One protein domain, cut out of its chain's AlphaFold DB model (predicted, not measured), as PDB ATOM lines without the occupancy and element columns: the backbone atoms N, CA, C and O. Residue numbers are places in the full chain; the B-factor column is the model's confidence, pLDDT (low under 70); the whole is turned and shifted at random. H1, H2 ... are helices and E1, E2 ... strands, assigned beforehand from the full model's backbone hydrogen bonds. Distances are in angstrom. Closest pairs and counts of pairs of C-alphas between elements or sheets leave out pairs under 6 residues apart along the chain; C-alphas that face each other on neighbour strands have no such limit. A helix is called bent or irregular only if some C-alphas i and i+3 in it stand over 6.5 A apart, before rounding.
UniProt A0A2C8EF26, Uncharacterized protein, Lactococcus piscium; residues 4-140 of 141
ATOM      1  N   LYS A   4     -33.930  48.064  32.477       54.22
ATOM      2  CA  LYS A   4     -33.356  48.850  31.376       54.22
ATOM      3  C   LYS A   4     -31.822  48.892  31.407       54.22
ATOM      4  O   LYS A   4     -31.210  48.913  30.344       54.22
ATOM      5  N   GLN A   5     -31.196  48.871  32.587       56.06
ATOM      6  CA  GLN A   5     -29.734  48.810  32.740       56.06
ATOM      7  C   GLN A   5     -29.183  47.401  32.476       56.06
ATOM      8  O   GLN A   5     -28.074  47.257  31.967       56.06
ATOM      9  N   LEU A   6     -29.963  46.363  32.789       56.38
ATOM     10  CA  LEU A   6     -29.657  44.973  32.437       56.38
ATOM     11  C   LEU A   6     -29.720  44.776  30.919       56.38
ATOM     12  O   LEU A   6     -28.767  44.289  30.320       56.38
ATOM     13  N   ILE A   7     -30.790  45.250  30.280       57.53
ATOM     14  CA  ILE A   7     -30.978  45.172  28.828       57.53
ATOM     15  C   ILE A   7     -29.942  46.025  28.082       57.53
ATOM     16  O   ILE A   7     -29.449  45.597  27.043       57.53
ATOM     17  N   SER A   8     -29.561  47.207  28.584       53.97
ATOM     18  CA  SER A   8     -28.531  48.027  27.925       53.97
ATOM     19  C   SER A   8     -27.136  47.396  28.008       53.97
ATOM     20  O   SER A   8     -26.409  47.419  27.017       53.97
ATOM     21  N   LYS A   9     -26.792  46.743  29.127       52.47
ATOM     22  CA  LYS A   9     -25.564  45.937  29.249       52.47
ATOM     23  C   LYS A   9     -25.611  44.677  28.377       52.47
ATOM     24  O   LYS A   9     -24.604  44.304  27.790       52.47
ATOM     25  N   LEU A  10     -26.783  44.066  28.203       51.22
ATOM     26  CA  LEU A  10     -26.994  42.945  27.276       51.22
ATOM     27  C   LEU A  10     -27.028  43.364  25.797       51.22
ATOM     28  O   LEU A  10     -26.973  42.500  24.935       51.22
ATOM     29  N   LYS A  11     -27.119  44.663  25.479       48.69
ATOM     30  CA  LYS A  11     -26.936  45.183  24.112       48.69
ATOM     31  C   LYS A  11     -25.459  45.387  23.759       48.69
ATOM     32  O   LYS A  11     -25.128  45.354  22.579       48.69
ATOM     33  N   SER A  12     -24.585  45.603  24.750       50.75
ATOM     34  CA  SER A  12     -23.140  45.789  24.523       50.75
ATOM     35  C   SER A  12     -22.376  44.476  24.336       50.75
ATOM     36  O   SER A  12     -21.317  44.460  23.716       50.75
ATOM     37  N   VAL A  13     -22.917  43.371  24.850       52.59
ATOM     38  CA  VAL A  13     -22.475  42.003  24.548       52.59
ATOM     39  C   VAL A  13     -23.453  41.493  23.491       52.59
ATOM     40  O   VAL A  13     -24.647  41.659  23.690       52.59
ATOM     41  N   GLY A  14     -23.013  40.975  22.339       56.44
ATOM     42  CA  GLY A  14     -23.927  40.594  21.246       56.44
ATOM     43  C   GLY A  14     -25.157  39.808  21.736       56.44
ATOM     44  O   GLY A  14     -25.034  39.020  22.667       56.44
ATOM     45  N   ASN A  15     -26.328  40.063  21.129       71.44
ATOM     46  CA  ASN A  15     -27.653  39.533  21.499       71.44
ATOM     47  C   ASN A  15     -27.591  38.217  22.322       71.44
ATOM     48  O   ASN A  15     -27.110  37.216  21.791       71.44
ATOM     49  N   PRO A  16     -28.107  38.172  23.566       69.69
ATOM     50  CA  PRO A  16     -28.013  37.004  24.451       69.69
ATOM     51  C   PRO A  16     -28.486  35.682  23.835       69.69
ATOM     52  O   PRO A  16     -27.911  34.630  24.108       69.69
ATOM     53  N   LEU A  17     -29.487  35.728  22.947       77.69
ATOM     54  CA  LEU A  17     -29.955  34.550  22.208       77.69
ATOM     55  C   LEU A  17     -28.866  33.969  21.300       77.69
ATOM     56  O   LEU A  17     -28.780  32.759  21.111       77.69
ATOM     57  N   VAL A  18     -28.012  34.829  20.749       75.06
ATOM     58  CA  VAL A  18     -26.887  34.423  19.908       75.06
ATOM     59  C   VAL A  18     -25.817  33.726  20.740       75.06
ATOM     60  O   VAL A  18     -25.312  32.699  20.303       75.06
ATOM     61  N   LEU A  19     -25.519  34.210  21.949       76.50
ATOM     62  CA  LEU A  19     -24.578  33.541  22.859       76.50
ATOM     63  C   LEU A  19     -25.083  32.155  23.283       76.50
ATOM     64  O   LEU A  19     -24.318  31.194  23.271       76.50
ATOM     65  N   LEU A  20     -26.376  32.029  23.598       81.50
ATOM     66  CA  LEU A  20     -26.989  30.733  23.904       81.50
ATOM     67  C   LEU A  20     -26.920  29.778  22.709       81.50
ATOM     68  O   LEU A  20     -26.579  28.608  22.874       81.50
ATOM     69  N   LYS A  21     -27.176  30.283  21.496       83.31
ATOM     70  CA  LYS A  21     -27.025  29.499  20.267       83.31
ATOM     71  C   LYS A  21     -25.581  29.036  20.065       83.31
ATOM     72  O   LYS A  21     -25.373  27.865  19.785       83.31
ATOM     73  N   MET A  22     -24.594  29.910  20.269       82.19
ATOM     74  CA  MET A  22     -23.173  29.536  20.216       82.19
ATOM     75  C   MET A  22     -22.841  28.434  21.218       82.19
ATOM     76  O   MET A  22     -22.175  27.468  20.868       82.19
ATOM     77  N   MET A  23     -23.327  28.564  22.453       83.75
ATOM     78  CA  MET A  23     -23.113  27.568  23.500       83.75
ATOM     79  C   MET A  23     -23.695  26.206  23.109       83.75
ATOM     80  O   MET A  23     -23.062  25.175  23.325       83.75
ATOM     81  N   ASN A  24     -24.886  26.202  22.505       88.62
ATOM     82  CA  ASN A  24     -25.501  24.985  21.995       88.62
ATOM     83  C   ASN A  24     -24.719  24.395  20.814       88.62
ATOM     84  O   ASN A  24     -24.489  23.192  20.792       88.62
ATOM     85  N   ASP A  25     -24.271  25.228  19.874       89.50
ATOM     86  CA  ASP A  25     -23.472  24.794  18.727       89.50
ATOM     87  C   ASP A  25     -22.141  24.169  19.193       89.50
ATOM     88  O   ASP A  25     -21.783  23.091  18.726       89.50
ATOM     89  N   ILE A  26     -21.460  24.768  20.183       88.00
ATOM     90  CA  ILE A  26     -20.265  24.187  20.828       88.00
ATOM     91  C   ILE A  26     -20.605  22.835  21.465       88.00
ATOM     92  O   ILE A  26     -19.886  21.861  21.263       88.00
ATOM     93  N   ARG A  27     -21.700  22.758  22.231       91.06
ATOM     94  CA  ARG A  27     -22.113  21.521  22.909       91.06
ATOM     95  C   ARG A  27     -22.367  20.391  21.914       91.06
ATOM     96  O   ARG A  27     -21.898  19.279  22.138       91.06
ATOM     97  N   VAL A  28     -23.121  20.662  20.849       93.31
ATOM     98  CA  VAL A  28     -23.416  19.681  19.796       93.31
ATOM     99  C   VAL A  28     -22.124  19.247  19.114       93.31
ATOM    100  O   VAL A  28     -21.888  18.052  18.982       93.31
ATOM    101  N   PHE A  29     -21.263  20.204  18.759       93.19
ATOM    102  CA  PHE A  29     -19.968  19.918  18.158       93.19
ATOM    103  C   PHE A  29     -19.134  18.987  19.048       93.19
ATOM    104  O   PHE A  29     -18.762  17.904  18.623       93.19
ATOM    105  N   VAL A  30     -18.916  19.333  20.316       92.12
ATOM    106  CA  VAL A  30     -18.113  18.522  21.249       92.12
ATOM    107  C   VAL A  30     -18.695  17.119  21.436       92.12
ATOM    108  O   VAL A  30     -17.949  16.144  21.452       92.12
ATOM    109  N   ASN A  31     -20.020  17.001  21.546       93.56
ATOM    110  CA  ASN A  31     -20.685  15.711  21.719       93.56
ATOM    111  C   ASN A  31     -20.554  14.798  20.490       93.56
ATOM    112  O   ASN A  31     -20.474  13.585  20.654       93.56
ATOM    113  N   ASN A  32     -20.510  15.366  19.284       95.69
ATOM    114  CA  ASN A  32     -20.379  14.598  18.043       95.69
ATOM    115  C   ASN A  32     -18.951  14.092  17.788       95.69
ATOM    116  O   ASN A  32     -18.766  13.205  16.963       95.69
ATOM    117  N   HIS A  33     -17.957  14.632  18.495       96.38
ATOM    118  CA  HIS A  33     -16.539  14.308  18.306       96.38
ATOM    119  C   HIS A  33     -15.935  13.612  19.532       96.38
ATOM    120  O   HIS A  33     -14.733  13.720  19.782       96.38
ATOM    121  N   GLN A  34     -16.763  12.930  20.331       96.12
ATOM    122  CA  GLN A  34     -16.275  12.198  21.495       96.12
ATOM    123  C   GLN A  34     -15.370  11.026  21.084       96.12
ATOM    124  O   GLN A  34     -15.607  10.364  20.076       96.12
ATOM    125  N   THR A  35     -14.332  10.772  21.877       95.12
ATOM    126  CA  THR A  35     -13.454   9.602  21.745       95.12
ATOM    127  C   THR A  35     -13.300   8.891  23.085       95.12
ATOM    128  O   THR A  35     -13.394   9.520  24.142       95.12
ATOM    129  N   ASP A  36     -12.982   7.599  23.031       94.06
ATOM    130  CA  ASP A  36     -12.758   6.729  24.191       94.06
ATOM    131  C   ASP A  36     -11.329   6.842  24.754       94.06
ATOM    132  O   ASP A  36     -10.861   5.959  25.474       94.06
ATOM    133  N   PHE A  37     -10.607   7.923  24.427       93.50
ATOM    134  CA  PHE A  37      -9.268   8.167  24.959       93.50
ATOM    135  C   PHE A  37      -9.309   8.177  26.501       93.50
ATOM    136  O   PHE A  37     -10.119   8.929  27.067       93.50
ATOM    137  N   PRO A  38      -8.468   7.381  27.190       92.81
ATOM    138  CA  PRO A  38      -8.534   7.241  28.641       92.81
ATOM    139  C   PRO A  38      -8.385   8.574  29.379       92.81
ATOM    140  O   PRO A  38      -7.673   9.481  28.944       92.81
ATOM    141  N   LYS A  39      -9.068   8.701  30.518       89.50
ATOM    142  CA  LYS A  39      -8.998   9.879  31.392       89.50
ATOM    143  C   LYS A  39      -8.168   9.557  32.624       89.50
ATOM    144  O   LYS A  39      -8.287   8.463  33.160       89.50
ATOM    145  N   ASN A  40      -7.423  10.544  33.100       85.88
ATOM    146  CA  ASN A  40      -6.773  10.516  34.403       85.88
ATOM    147  C   ASN A  40      -7.371  11.593  35.322       85.88
ATOM    148  O   ASN A  40      -8.267  12.344  34.927       85.88
ATOM    149  N   GLU A  41      -6.905  11.641  36.568       80.38
ATOM    150  CA  GLU A  41      -7.362  12.630  37.556       80.38
ATOM    151  C   GLU A  41      -6.825  14.046  37.284       80.38
ATOM    152  O   GLU A  41      -7.325  15.025  37.848       80.38
ATOM    153  N   ASP A  42      -5.822  14.169  36.412       79.88
ATOM    154  CA  ASP A  42      -5.209  15.443  36.075       79.88
ATOM    155  C   ASP A  42      -6.144  16.301  35.202       79.88
ATOM    156  O   ASP A  42      -6.894  15.836  34.340       79.88
ATOM    157  N   LYS A  43      -6.105  17.612  35.438       77.25
ATOM    158  CA  LYS A  43      -6.831  18.621  34.659       77.25
ATOM    159  C   LYS A  43      -6.002  19.173  33.500       77.25
ATOM    160  O   LYS A  43      -6.506  20.018  32.760       77.25
ATOM    161  N   THR A  44      -4.771  18.698  33.329       86.25
ATOM    162  CA  THR A  44      -3.929  18.997  32.170       86.25
ATOM    163  C   THR A  44      -4.627  18.615  30.870       86.25
ATOM    164  O   THR A  44      -5.285  17.575  30.777       86.25
ATOM    165  N   ILE A  45      -4.488  19.489  29.873       89.56
ATOM    166  CA  ILE A  45      -5.029  19.304  28.528       89.56
ATOM    167  C   ILE A  45      -3.878  18.990  27.583       89.56
ATOM    168  O   ILE A  45      -2.925  19.765  27.478       89.56
ATOM    169  N   TYR A  46      -4.020  17.890  26.858       93.12
ATOM    170  CA  TYR A  46      -3.111  17.455  25.815       93.12
ATOM    171  C   TYR A  46      -3.756  17.679  24.449       93.12
ATOM    172  O   TYR A  46      -4.918  17.328  24.228       93.12
ATOM    173  N   ILE A  47      -2.997  18.275  23.535       94.38
ATOM    174  CA  ILE A  47      -3.377  18.432  22.133       94.38
ATOM    175  C   ILE A  47      -2.459  17.543  21.305       94.38
ATOM    176  O   ILE A  47      -1.244  17.703  21.359       94.38
ATOM    177  N   GLN A  48      -3.026  16.651  20.506       96.25
ATOM    178  CA  GLN A  48      -2.297  15.894  19.501       96.25
ATOM    179  C   GLN A  48      -2.588  16.473  18.117       96.25
ATOM    180  O   GLN A  48      -3.751  16.565  17.718       96.25
ATOM    181  N   ILE A  49      -1.527  16.861  17.409       95.31
ATOM    182  CA  ILE A  49      -1.566  17.212  15.989       95.31
ATOM    183  C   ILE A  49      -0.862  16.106  15.214       95.31
ATOM    184  O   ILE A  49       0.364  16.019  15.282       95.31
ATOM    185  N   ASP A  50      -1.633  15.258  14.533       93.50
ATOM    186  CA  ASP A  50      -1.150  14.000  13.948       93.50
ATOM    187  C   ASP A  50      -0.243  13.239  14.928       93.50
ATOM    188  O   ASP A  50      -0.729  12.807  15.966       93.50
ATOM    189  N   ASP A  51       1.059  13.108  14.681       91.44
ATOM    190  CA  ASP A  51       1.966  12.347  15.557       91.44
ATOM    191  C   ASP A  51       2.615  13.181  16.677       91.44
ATOM    192  O   ASP A  51       3.396  12.667  17.482       91.44
ATOM    193  N   VAL A  52       2.320  14.483  16.753       94.56
ATOM    194  CA  VAL A  52       2.974  15.404  17.691       94.56
ATOM    195  C   VAL A  52       2.047  15.758  18.844       94.56
ATOM    196  O   VAL A  52       0.985  16.350  18.652       94.56
ATOM    197  N   PHE A  53       2.495  15.468  20.064       95.56
ATOM    198  CA  PHE A  53       1.791  15.836  21.285       95.56
ATOM    199  C   PHE A  53       2.261  17.183  21.824       95.56
ATOM    200  O   PHE A  53       3.442  17.538  21.789       95.56
ATOM    201  N   TYR A  54       1.304  17.919  22.364       94.62
ATOM    202  CA  TYR A  54       1.489  19.179  23.050       94.62
ATOM    203  C   TYR A  54       0.737  19.151  24.372       94.62
ATOM    204  O   TYR A  54      -0.335  18.554  24.475       94.62
ATOM    205  N   GLN A  55       1.266  19.854  25.360       92.50
ATOM    206  CA  GLN A  55       0.621  20.074  26.644       92.50
ATOM    207  C   GLN A  55       0.276  21.555  26.789       92.50
ATOM    208  O   GLN A  55       1.069  22.423  26.415       92.50
ATOM    209  N   ILE A  56      -0.911  21.846  27.324       86.50
ATOM    210  CA  ILE A  56      -1.309  23.204  27.695       86.50
ATOM    211  C   ILE A  56      -1.074  23.397  29.193       86.50
ATOM    212  O   ILE A  56      -1.818  22.862  30.014       86.50
ATOM    213  N   GLU A  57      -0.104  24.237  29.547       75.44
ATOM    214  CA  GLU A  57       0.141  24.665  30.923       75.44
ATOM    215  C   GLU A  57       0.149  26.184  31.017       75.44
ATOM    216  O   GLU A  57       0.900  26.841  30.306       75.44
ATOM    217  N   HIS A  58      -0.635  26.760  31.934       64.88
ATOM    218  CA  HIS A  58      -0.508  28.176  32.311       64.88
ATOM    219  C   HIS A  58      -0.402  29.146  31.115       64.88
ATOM    220  O   HIS A  58       0.392  30.080  31.137       64.88
ATOM    221  N   GLU A  59      -1.215  28.906  30.079       67.69
ATOM    222  CA  GLU A  59      -1.269  29.655  28.808       67.69
ATOM    223  C   GLU A  59      -0.152  29.395  27.791       67.69
ATOM    224  O   GLU A  59      -0.203  29.930  26.683       67.69
ATOM    225  N   LYS A  60       0.814  28.543  28.122       77.69
ATOM    226  CA  LYS A  60       1.831  28.058  27.197       77.69
ATOM    227  C   LYS A  60       1.418  26.726  26.597       77.69
ATOM    228  O   LYS A  60       0.698  25.936  27.207       77.69
ATOM    229  N   ILE A  61       1.885  26.514  25.376       87.50
ATOM    230  CA  ILE A  61       1.755  25.252  24.665       87.50
ATOM    231  C   ILE A  61       3.165  24.767  24.397       87.50
ATOM    232  O   ILE A  61       3.929  25.433  23.695       87.50
ATOM    233  N   GLU A  62       3.499  23.622  24.966       90.69
ATOM    234  CA  GLU A  62       4.831  23.042  24.860       90.69
ATOM    235  C   GLU A  62       4.726  21.664  24.222       90.69
ATOM    236  O   GLU A  62       3.737  20.954  24.414       90.69
ATOM    237  N   LYS A  63       5.721  21.301  23.407       92.69
ATOM    238  CA  LYS A  63       5.804  19.942  22.867       92.69
ATOM    239  C   LYS A  63       5.966  18.971  24.029       92.69
ATOM    240  O   LYS A  63       6.767  19.212  24.926       92.69
ATOM    241  N   HIS A  64       5.239  17.869  23.970       93.94
ATOM    242  CA  HIS A  64       5.211  16.861  25.013       93.94
ATOM    243  C   HIS A  64       5.404  15.471  24.403       93.94
ATOM    244  O   HIS A  64       5.204  15.264  23.204       93.94
ATOM    245  N   GLN A  65       5.818  14.509  25.225       93.56
ATOM    246  CA  GLN A  65       5.837  13.108  24.813       93.56
ATOM    247  C   GLN A  65       4.405  12.580  24.639       93.56
ATOM    248  O   GLN A  65       3.447  13.156  25.160       93.56
ATOM    249  N   ALA A  66       4.249  11.487  23.896       93.69
ATOM    250  CA  ALA A  66       2.953  10.834  23.766       93.69
ATOM    251  C   ALA A  66       2.413  10.420  25.144       93.69
ATOM    252  O   ALA A  66       3.165   9.954  26.001       93.69
ATOM    253  N   VAL A  67       1.107  10.589  25.340       92.88
ATOM    254  CA  VAL A  67       0.405  10.207  26.571       92.88
ATOM    255  C   VAL A  67      -0.628   9.130  26.268       92.88
ATOM    256  O   VAL A  67      -1.188   9.094  25.173       92.88
ATOM    257  N   SER A  68      -0.883   8.250  27.235       92.50
ATOM    258  CA  SER A  68      -1.893   7.188  27.133       92.50
ATOM    259  C   SER A  68      -3.227   7.549  27.792       92.50
ATOM    260  O   SER A  68      -4.211   6.845  27.591       92.50
ATOM    261  N   GLU A  69      -3.262   8.622  28.588       93.44
ATOM    262  CA  GLU A  69      -4.438   9.074  29.331       93.44
ATOM    263  C   GLU A  69      -4.383  10.584  29.622       93.44
ATOM    264  O   GLU A  69      -3.303  11.166  29.722       93.44
ATOM    265  N   GLY A  70      -5.548  11.230  29.741       92.00
ATOM    266  CA  GLY A  70      -5.670  12.655  30.074       92.00
ATOM    267  C   GLY A  70      -6.846  13.363  29.402       92.00
ATOM    268  O   GLY A  70      -7.602  12.753  28.646       92.00
ATOM    269  N   ASN A  71      -7.014  14.668  29.656       92.44
ATOM    270  CA  ASN A  71      -7.951  15.484  28.875       92.44
ATOM    271  C   ASN A  71      -7.341  15.727  27.500       92.44
ATOM    272  O   ASN A  71      -6.292  16.354  27.388       92.44
ATOM    273  N   TYR A  72      -7.994  15.231  26.463       94.44
ATOM    274  CA  TYR A  72      -7.364  15.057  25.167       94.44
ATOM    275  C   TYR A  72      -8.168  15.718  24.053       94.44
ATOM    276  O   TYR A  72      -9.403  15.635  24.009       94.44
ATOM    277  N   MET A  73      -7.449  16.364  23.140       94.69
ATOM    278  CA  MET A  73      -7.961  16.862  21.870       94.69
ATOM    279  C   MET A  73      -7.038  16.424  20.737       94.69
ATOM    280  O   MET A  73      -5.833  16.648  20.790       94.69
ATOM    281  N   PHE A  74      -7.620  15.845  19.698       96.56
ATOM    282  CA  PHE A  74      -6.957  15.519  18.445       96.56
ATOM    283  C   PHE A  74      -7.364  16.512  17.364       96.56
ATOM    284  O   PHE A  74      -8.534  16.905  17.294       96.56
ATOM    285  N   LEU A  75      -6.419  16.851  16.495       96.19
ATOM    286  CA  LEU A  75      -6.662  17.573  15.256       96.19
ATOM    287  C   LEU A  75      -5.646  17.128  14.195       96.19
ATOM    288  O   LEU A  75      -4.465  17.023  14.506       96.19
ATOM    289  N   SER A  76      -6.050  16.926  12.940       96.00
ATOM    290  CA  SER A  76      -5.071  16.667  11.869       96.00
ATOM    291  C   SER A  76      -4.270  17.921  11.486       96.00
ATOM    292  O   SER A  76      -4.746  19.054  11.641       96.00
ATOM    293  N   GLU A  77      -3.074  17.758  10.912       95.06
ATOM    294  CA  GLU A  77      -2.299  18.887  10.375       95.06
ATOM    295  C   GLU A  77      -3.063  19.604   9.248       95.06
ATOM    296  O   GLU A  77      -3.086  20.837   9.181       95.06
ATOM    297  N   ALA A  78      -3.779  18.851   8.407       94.62
ATOM    298  CA  ALA A  78      -4.620  19.409   7.351       94.62
ATOM    299  C   ALA A  78      -5.728  20.316   7.914       94.62
ATOM    300  O   ALA A  78      -5.975  21.409   7.389       94.62
ATOM    301  N   ALA A  79      -6.377  19.902   9.002       95.06
ATOM    302  CA  ALA A  79      -7.380  20.712   9.679       95.06
ATOM    303  C   ALA A  79      -6.765  21.951  10.342       95.06
ATOM    304  O   ALA A  79      -7.310  23.052  10.219       95.06
ATOM    305  N   LEU A  80      -5.586  21.813  10.955       95.00
ATOM    306  CA  LEU A  80      -4.838  22.942  11.504       95.00
ATOM    307  C   LEU A  80      -4.482  23.977  10.422       95.00
ATOM    308  O   LEU A  80      -4.616  25.180  10.656       95.00
ATOM    309  N   LEU A  81      -4.088  23.542   9.222       95.25
ATOM    310  CA  LEU A  81      -3.825  24.434   8.087       95.25
ATOM    311  C   LEU A  81      -5.085  25.193   7.642       95.25
ATOM    312  O   LEU A  81      -5.017  26.397   7.375       95.25
ATOM    313  N   ARG A  82      -6.254  24.535   7.614       95.00
ATOM    314  CA  ARG A  82      -7.535  25.207   7.323       95.00
ATOM    315  C   ARG A  82      -7.868  26.261   8.381       95.00
ATOM    316  O   ARG A  82      -8.263  27.372   8.025       95.00
ATOM    317  N   VAL A  83      -7.634  25.959   9.659       93.25
ATOM    318  CA  VAL A  83      -7.798  26.920  10.763       93.25
ATOM    319  C   VAL A  83      -6.866  28.121  10.595       93.25
ATOM    320  O   VAL A  83      -7.334  29.258  10.653       93.25
ATOM    321  N   LYS A  84      -5.573  27.901  10.323       93.88
ATOM    322  CA  LYS A  84      -4.600  28.982  10.073       93.88
ATOM    323  C   LYS A  84      -5.064  29.908   8.949       93.88
ATOM    324  O   LYS A  84      -5.065  31.124   9.125       93.88
ATOM    325  N   LYS A  85      -5.562  29.340   7.846       93.00
ATOM    326  CA  LYS A  85      -6.109  30.104   6.714       93.00
ATOM    327  C   LYS A  85      -7.317  30.961   7.110       93.00
ATOM    328  O   LYS A  85      -7.386  32.120   6.716       93.00
ATOM    329  N   ILE A  86      -8.247  30.427   7.906       91.62
ATOM    330  CA  ILE A  86      -9.421  31.176   8.401       91.62
ATOM    331  C   ILE A  86      -9.010  32.317   9.341       91.62
ATOM    332  O   ILE A  86      -9.658  33.365   9.373       91.62
ATOM    333  N   LEU A  87      -7.938  32.123  10.106       90.06
ATOM    334  CA  LEU A  87      -7.378  33.129  11.008       90.06
ATOM    335  C   LEU A  87      -6.419  34.106  10.313       90.06
ATOM    336  O   LEU A  87      -5.905  34.999  10.981       90.06
ATOM    337  N   LEU A  88      -6.203  33.966   8.997       90.88
ATOM    338  CA  LEU A  88      -5.248  34.758   8.213       90.88
ATOM    339  C   LEU A  88      -3.817  34.700   8.780       90.88
ATOM    340  O   LEU A  88      -3.086  35.688   8.751       90.88
ATOM    341  N   LEU A  89      -3.434  33.541   9.319       92.75
ATOM    342  CA  LEU A  89      -2.095  33.273   9.836       92.75
ATOM    343  C   LEU A  89      -1.220  32.612   8.774       92.75
ATOM    344  O   LEU A  89      -1.719  31.918   7.883       92.75
ATOM    345  N   ASP A  90       0.094  32.790   8.909       94.00
ATOM    346  CA  ASP A  90       1.065  32.071   8.090       94.00
ATOM    347  C   ASP A  90       0.935  30.551   8.298       94.00
ATOM    348  O   ASP A  90       0.623  30.070   9.392       94.00
ATOM    349  N   SER A  91       1.205  29.773   7.248       90.38
ATOM    350  CA  SER A  91       1.230  28.307   7.321       90.38
ATOM    351  C   SER A  91       2.197  27.772   8.387       90.38
ATOM    352  O   SER A  91       1.913  26.757   9.025       90.38
ATOM    353  N   THR A  92       3.286  28.495   8.651       92.38
ATOM    354  CA  THR A  92       4.324  28.184   9.641       92.38
ATOM    355  C   THR A  92       3.985  28.659  11.055       92.38
ATOM    356  O   THR A  92       4.719  28.334  11.987       92.38
ATOM    357  N   ALA A  93       2.862  29.367  11.248       92.31
ATOM    358  CA  ALA A  93       2.454  29.864  12.557       92.31
ATOM    359  C   ALA A  93       2.379  28.727  13.588       92.31
ATOM    360  O   ALA A  93       1.865  27.631  13.319       92.31
ATOM    361  N   SER A  94       2.885  28.998  14.784       91.25
ATOM    362  CA  SER A  94       2.893  28.049  15.892       91.25
ATOM    363  C   SER A  94       1.479  27.774  16.419       91.25
ATOM    364  O   SER A  94       0.557  28.580  16.269       91.25
ATOM    365  N   LEU A  95       1.302  26.639  17.104       89.88
ATOM    366  CA  LEU A  95       0.030  26.312  17.757       89.88
ATOM    367  C   LEU A  95      -0.362  27.381  18.800       89.88
ATOM    368  O   LEU A  95      -1.534  27.738  18.914       89.88
ATOM    369  N   SER A  96       0.620  27.967  19.493       88.19
ATOM    370  CA  SER A  96       0.417  29.070  20.444       88.19
ATOM    371  C   SER A  96      -0.176  30.315  19.780       88.19
ATOM    372  O   SER A  96      -1.088  30.941  20.330       88.19
ATOM    373  N   GLU A  97       0.289  30.663  18.579       88.88
ATOM    374  CA  GLU A  97      -0.263  31.777  17.802       88.88
ATOM    375  C   GLU A  97      -1.694  31.491  17.347       88.88
ATOM    376  O   GLU A  97      -2.551  32.376  17.431       88.88
ATOM    377  N   VAL A  98      -1.982  30.253  16.933       90.50
ATOM    378  CA  VAL A  98      -3.339  29.822  16.570       90.50
ATOM    379  C   VAL A  98      -4.288  29.987  17.760       90.50
ATOM    380  O   VAL A  98      -5.294  30.686  17.635       90.50
ATOM    381  N   ILE A  99      -3.957  29.443  18.939       85.69
ATOM    382  CA  ILE A  99      -4.805  29.569  20.140       85.69
ATOM    383  C   ILE A  99      -4.969  31.033  20.564       85.69
ATOM    384  O   ILE A  99      -6.076  31.467  20.898       85.69
ATOM    385  N   THR A 100      -3.901  31.828  20.502       84.50
ATOM    386  CA  THR A 100      -3.955  33.263  20.823       84.50
ATOM    387  C   THR A 100      -4.923  34.014  19.906       84.50
ATOM    388  O   THR A 100      -5.675  34.873  20.371       84.50
ATOM    389  N   ASN A 101      -4.947  33.692  18.611       86.50
ATOM    390  CA  ASN A 101      -5.871  34.307  17.659       86.50
ATOM    391  C   ASN A 101      -7.305  33.786  17.804       86.50
ATOM    392  O   ASN A 101      -8.239  34.581  17.711       86.50
ATOM    393  N   LEU A 102      -7.498  32.507  18.143       83.25
ATOM    394  CA  LEU A 102      -8.817  31.959  18.480       83.25
ATOM    395  C   LEU A 102      -9.454  32.697  19.667       83.25
ATOM    396  O   LEU A 102     -10.626  33.057  19.603       83.25
ATOM    397  N   ARG A 103      -8.678  33.021  20.712       76.12
ATOM    398  CA  ARG A 103      -9.159  33.832  21.853       76.12
ATOM    399  C   ARG A 103      -9.596  35.245  21.440       76.12
ATOM    400  O   ARG A 103     -10.465  35.837  22.075       76.12
ATOM    401  N   LYS A 104      -8.986  35.800  20.388       72.44
ATOM    402  CA  LYS A 104      -9.292  37.138  19.853       72.44
ATOM    403  C   LYS A 104     -10.438  37.132  18.841       72.44
ATOM    404  O   LYS A 104     -10.954  38.208  18.533       72.44
ATOM    405  N   ALA A 105     -10.850  35.968  18.339       66.25
ATOM    406  CA  ALA A 105     -11.943  35.829  17.384       66.25
ATOM    407  C   ALA A 105     -13.287  36.179  18.053       66.25
ATOM    408  O   ALA A 105     -14.005  35.334  18.575       66.25
ATOM    409  N   LYS A 106     -13.634  37.471  18.052       57.84
ATOM    410  CA  LYS A 106     -14.858  38.011  18.674       57.84
ATOM    411  C   LYS A 106     -16.110  37.839  17.806       57.84
ATOM    412  O   LYS A 106     -17.207  38.207  18.227       57.84
ATOM    413  N   HIS A 107     -15.973  37.322  16.584       64.12
ATOM    414  CA  HIS A 107     -17.058  37.296  15.609       64.12
ATOM    415  C   HIS A 107     -17.787  35.948  15.566       64.12
ATOM    416  O   HIS A 107     -17.240  34.925  15.167       64.12
ATOM    417  N   ILE A 108     -19.090  35.994  15.854       60.41
ATOM    418  CA  ILE A 108     -20.058  34.885  15.763       60.41
ATOM    419  C   ILE A 108     -20.028  34.149  14.410       60.41
ATOM    420  O   ILE A 108     -20.356  32.975  14.337       60.41
ATOM    421  N   LYS A 109     -19.658  34.793  13.301       67.31
ATOM    422  CA  LYS A 109     -19.572  34.085  12.008       67.31
ATOM    423  C   LYS A 109     -18.301  33.243  11.877       67.31
ATOM    424  O   LYS A 109     -18.308  32.244  11.171       67.31
ATOM    425  N   GLN A 110     -17.236  33.622  12.579       77.44
ATOM    426  CA  GLN A 110     -15.928  32.993  12.451       77.44
ATOM    427  C   GLN A 110     -15.877  31.627  13.152       77.44
ATOM    428  O   GLN A 110     -15.243  30.721  12.629       77.44
ATOM    429  N   TYR A 111     -16.596  31.423  14.270       80.12
ATOM    430  CA  TYR A 111     -16.564  30.124  14.970       80.12
ATOM    431  C   TYR A 111     -17.221  28.983  14.179       80.12
ATOM    432  O   TYR A 111     -16.752  27.856  14.267       80.12
ATOM    433  N   LYS A 112     -18.268  29.255  13.384       86.25
ATOM    434  CA  LYS A 112     -18.907  28.220  12.547       86.25
ATOM    435  C   LYS A 112     -17.952  27.714  11.471       86.25
ATOM    436  O   LYS A 112     -17.776  26.512  11.346       86.25
ATOM    437  N   LEU A 113     -17.277  28.638  10.783       90.12
ATOM    438  CA  LEU A 113     -16.246  28.304   9.798       90.12
ATOM    439  C   LEU A 113     -15.102  27.507  10.433       90.12
ATOM    440  O   LEU A 113     -14.579  26.583   9.821       90.12
ATOM    441  N   LEU A 114     -14.720  27.851  11.668       90.31
ATOM    442  CA  LEU A 114     -13.706  27.104  12.409       90.31
ATOM    443  C   LEU A 114     -14.164  25.676  12.722       90.31
ATOM    444  O   LEU A 114     -13.373  24.762  12.536       90.31
ATOM    445  N   PHE A 115     -15.416  25.468  13.141       91.00
ATOM    446  CA  PHE A 115     -15.962  24.124  13.371       91.00
ATOM    447  C   PHE A 115     -16.038  23.306  12.091       91.00
ATOM    448  O   PHE A 115     -15.573  22.175  12.077       91.00
ATOM    449  N   GLU A 116     -16.540  23.891  11.006       92.44
ATOM    450  CA  GLU A 116     -16.581  23.240   9.693       92.44
ATOM    451  C   GLU A 116     -15.177  22.840   9.219       92.44
ATOM    452  O   GLU A 116     -14.985  21.744   8.703       92.44
ATOM    453  N   ALA A 117     -14.169  23.687   9.451       92.88
ATOM    454  CA  ALA A 117     -12.793  23.404   9.055       92.88
ATOM    455  C   ALA A 117     -12.169  22.211   9.783       92.88
ATOM    456  O   ALA A 117     -11.246  21.597   9.242       92.88
ATOM    457  N   VAL A 118     -12.630  21.897  10.993       94.00
ATOM    458  CA  VAL A 118     -12.053  20.829  11.816       94.00
ATOM    459  C   VAL A 118     -12.975  19.626  11.988       94.00
ATOM    460  O   VAL A 118     -12.527  18.631  12.533       94.00
ATOM    461  N   ASN A 119     -14.224  19.702  11.524       93.62
ATOM    462  CA  ASN A 119     -15.277  18.724  11.800       93.62
ATOM    463  C   ASN A 119     -14.825  17.279  11.548       93.62
ATOM    464  O   ASN A 119     -14.841  16.452  12.445       93.62
ATOM    465  N   ASP A 120     -14.312  16.983  10.362       92.94
ATOM    466  CA  ASP A 120     -14.025  15.587  10.011       92.94
ATOM    467  C   ASP A 120     -12.751  15.037  10.684       92.94
ATOM    468  O   ASP A 120     -12.525  13.830  10.714       92.94
ATOM    469  N   ASP A 121     -11.940  15.922  11.272       93.81
ATOM    470  CA  ASP A 121     -10.581  15.640  11.741       93.81
ATOM    471  C   ASP A 121     -10.362  15.987  13.224       93.81
ATOM    472  O   ASP A 121      -9.229  15.965  13.707       93.81
ATOM    473  N   PHE A 122     -11.420  16.337  13.955       95.81
ATOM    474  CA  PHE A 122     -11.352  16.701  15.366       95.81
ATOM    475  C   PHE A 122     -11.897  15.579  16.245       95.81
ATOM    476  O   PHE A 122     -12.935  14.990  15.951       95.81
ATOM    477  N   LYS A 123     -11.223  15.295  17.364       96.25
ATOM    478  CA  LYS A 123     -11.727  14.368  18.392       96.25
ATOM    479  C   LYS A 123     -11.401  14.892  19.779       96.25
ATOM    480  O   LYS A 123     -10.376  15.536  19.973       96.25
ATOM    481  N   THR A 124     -12.229  14.592  20.770       95.94
ATOM    482  CA  THR A 124     -11.952  14.955  22.162       95.94
ATOM    483  C   THR A 124     -12.638  14.022  23.148       95.94
ATOM    484  O   THR A 124     -13.716  13.522  22.872       95.94
ATOM    485  N   ASN A 125     -12.044  13.777  24.315       94.75
ATOM    486  CA  ASN A 125     -12.749  13.128  25.431       94.75
ATOM    487  C   ASN A 125     -13.275  14.154  26.458       94.75
ATOM    488  O   ASN A 125     -13.842  13.795  27.499       94.75
ATOM    489  N   ILE A 126     -13.065  15.447  26.193       91.94
ATOM    490  CA  ILE A 126     -13.458  16.533  27.079       91.94
ATOM    491  C   ILE A 126     -14.946  16.795  26.864       91.94
ATOM    492  O   ILE A 126     -15.409  17.034  25.749       91.94
ATOM    493  N   THR A 127     -15.714  16.741  27.946       90.38
ATOM    494  CA  THR A 127     -17.147  17.034  27.905       90.38
ATOM    495  C   THR A 127     -17.382  18.539  27.912       90.38
ATOM    496  O   THR A 127     -16.544  19.318  28.373       90.38
ATOM    497  N   MET A 128     -18.575  18.969  27.495       85.94
ATOM    498  CA  MET A 128     -18.961  20.379  27.594       85.94
ATOM    499  C   MET A 128     -18.863  20.919  29.032       85.94
ATOM    500  O   MET A 128     -18.451  22.057  29.238       85.94
ATOM    501  N   ALA A 129     -19.196  20.101  30.036       84.81
ATOM    502  CA  ALA A 129     -19.067  20.484  31.441       84.81
ATOM    503  C   ALA A 129     -17.603  20.772  31.818       84.81
ATOM    504  O   ALA A 129     -17.316  21.811  32.412       84.81
ATOM    505  N   ASN A 130     -16.678  19.904  31.396       83.19
ATOM    506  CA  ASN A 130     -15.250  20.082  31.652       83.19
ATOM    507  C   ASN A 130     -14.690  21.294  30.893       83.19
ATOM    508  O   ASN A 130     -13.939  22.074  31.473       83.19
ATOM    509  N   LEU A 131     -15.097  21.507  29.635       80.56
ATOM    510  CA  LEU A 131     -14.708  22.693  28.862       80.56
ATOM    511  C   LEU A 131     -15.137  23.991  29.552       80.56
ATOM    512  O   LEU A 131     -14.351  24.936  29.631       80.56
ATOM    513  N   VAL A 132     -16.361  24.040  30.086       79.69
ATOM    514  CA  VAL A 132     -16.851  25.196  30.847       79.69
ATOM    515  C   VAL A 132     -16.037  25.391  32.127       79.69
ATOM    516  O   VAL A 132     -15.651  26.520  32.430       79.69
ATOM    517  N   GLU A 133     -15.719  24.321  32.859       80.62
ATOM    518  CA  GLU A 133     -14.886  24.408  34.065       80.62
ATOM    519  C   GLU A 133     -13.484  24.964  33.752       80.62
ATOM    520  O   GLU A 133     -13.003  25.870  34.441       80.62
ATOM    521  N   ILE A 134     -12.857  24.468  32.680       73.31
ATOM    522  CA  ILE A 134     -11.557  24.931  32.174       73.31
ATOM    523  C   ILE A 134     -11.626  26.418  31.797       73.31
ATOM    524  O   ILE A 134     -10.763  27.204  32.201       73.31
ATOM    525  N   ALA A 135     -12.662  26.830  31.061       70.00
ATOM    526  CA  ALA A 135     -12.837  28.213  30.625       70.00
ATOM    527  C   ALA A 135     -13.021  29.176  31.811       70.00
ATOM    528  O   ALA A 135     -12.368  30.219  31.872       70.00
ATOM    529  N   ILE A 136     -13.853  28.810  32.794       70.50
ATOM    530  CA  ILE A 136     -14.095  29.624  33.995       70.50
ATOM    531  C   ILE A 136     -12.807  29.788  34.808       70.50
ATOM    532  O   ILE A 136     -12.498  30.896  35.246       70.50
ATOM    533  N   LYS A 137     -12.033  28.713  34.990       68.12
ATOM    534  CA  LYS A 137     -10.739  28.773  35.691       68.12
ATOM    535  C   LYS A 137      -9.740  29.676  34.978       68.12
ATOM    536  O   LYS A 137      -9.056  30.451  35.639       68.12
ATOM    537  N   SER A 138      -9.711  29.614  33.651       61.16
ATOM    538  CA  SER A 138      -8.822  30.433  32.826       61.16
ATOM    539  C   SER A 138      -9.196  31.921  32.846       61.16
ATOM    540  O   SER A 138      -8.318  32.757  32.719       61.16
ATOM    541  N   SER A 139     -10.474  32.269  33.056       53.66
ATOM    542  CA  SER A 139     -10.938  33.670  33.144       53.66
ATOM    543  C   SER A 139     -10.736  34.354  34.505       53.66
ATOM    544  O   SER A 139     -10.985  35.550  34.626       53.66
ATOM    545  N   LYS A 140     -10.366  33.595  35.545       46.28
ATOM    546  CA  LYS A 140     -10.173  34.100  36.918       46.28
ATOM    547  C   LYS A 140      -8.712  34.459  37.231       46.28
ATOM    548  O   LYS A 140      -8.421  34.784  38.381       46.28
TER     549      LYS A 140
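AT A GLANCE: This is residues 4 to 140 of the 141 residues of an uncharacterized protein of Lactococcus piscium (UniProt A0A2C8EF26). One strongly twisted sheet of five strands makes a wall at one end of the model, and helices H2, H3, H4 and H5 reach away from it to one side, with H3 and H5 side by side and H6 packed across H2. The short helix H1 lies beyond the far end of H2, where residues 8 to 13 stick out. The printed part has 137 residues, with six named helices and five named strands in the order H1 H2 E1 E2 E3 E4 H3 H4 H5 E5 H6. The sheet runs E3 E2 E1 E4 E5 and is mixed; the class is mixed, helices and strands. The whole is compact, with a radius of gyration of the C-alphas of 15.9 A and spans of 53 by 36 by 28 A.

IN THESE COORDINATES: Find C-alpha 4 at (-33.356, 48.850, 31.376), where H1, residues 4 to 12, begins. H2, residues 16 to 32, then runs 24.5 A to C-alpha 32 at (-20.379, 14.598, 18.043). Look next for E1 at residues 45 to 49, E2 at 52 to 57, 16.4 A long, E3 at 60 to 64 and E4 at 71 to 75. H3 is residues 77 to 86, H4 95 to 104, and H5 108 to 121, 21.8 A long. H5 is irregular: C-alphas 117 and 120 are 8.0 A apart. E5, residues 122 to 124, leads to H6, residues 128 to 138, which ends at C-alpha 138 at (-8.822, 30.433, 32.826).

HOW THE PARTS SIT: Start at the sheet. E1, E2 and E3 form a meander, each strand the antiparallel neighbour of the one before; N 47 and O 54 are 2.8 A apart, N 55 and O 62 2.9 A. E4 is parallel to E1, with N 48 and O 73 at 2.8 A, and antiparallel to the edge strand E5, with N 74 and O 123 at 2.8 A. H2, H3 and H5 only graze the sheet. H4 only just stands up from it, rising 40.0 degrees, at a height over the sheet of 11.5 A. H3 touches H5 at a shallow tilt of 14 degrees, opposite ways; their closest C-alphas, Ala 79 and Val 118, are 5.1 A apart. H2, with residues 26 to 31 alone, touches H6 at a steep tilt of 61 degrees, the closest C-alphas being Arg 27 and Met 128, 5.8 A. In H1, H2, H3, H4 and H6 every O i to N i+4 pair is within hydrogen-bond range; in H5, 6 of 10 are.

THE WHOLE: The farthest C-alphas, of Lys 4 and Gln 65, are 53.4 A apart. The printed part has no cut. The long link is residues 33 to 44, from H2 to E1. Look for pLDDT under 70 at residues 4 to 14, 16, 58 to 59, 105 to 109 and 137 to 140.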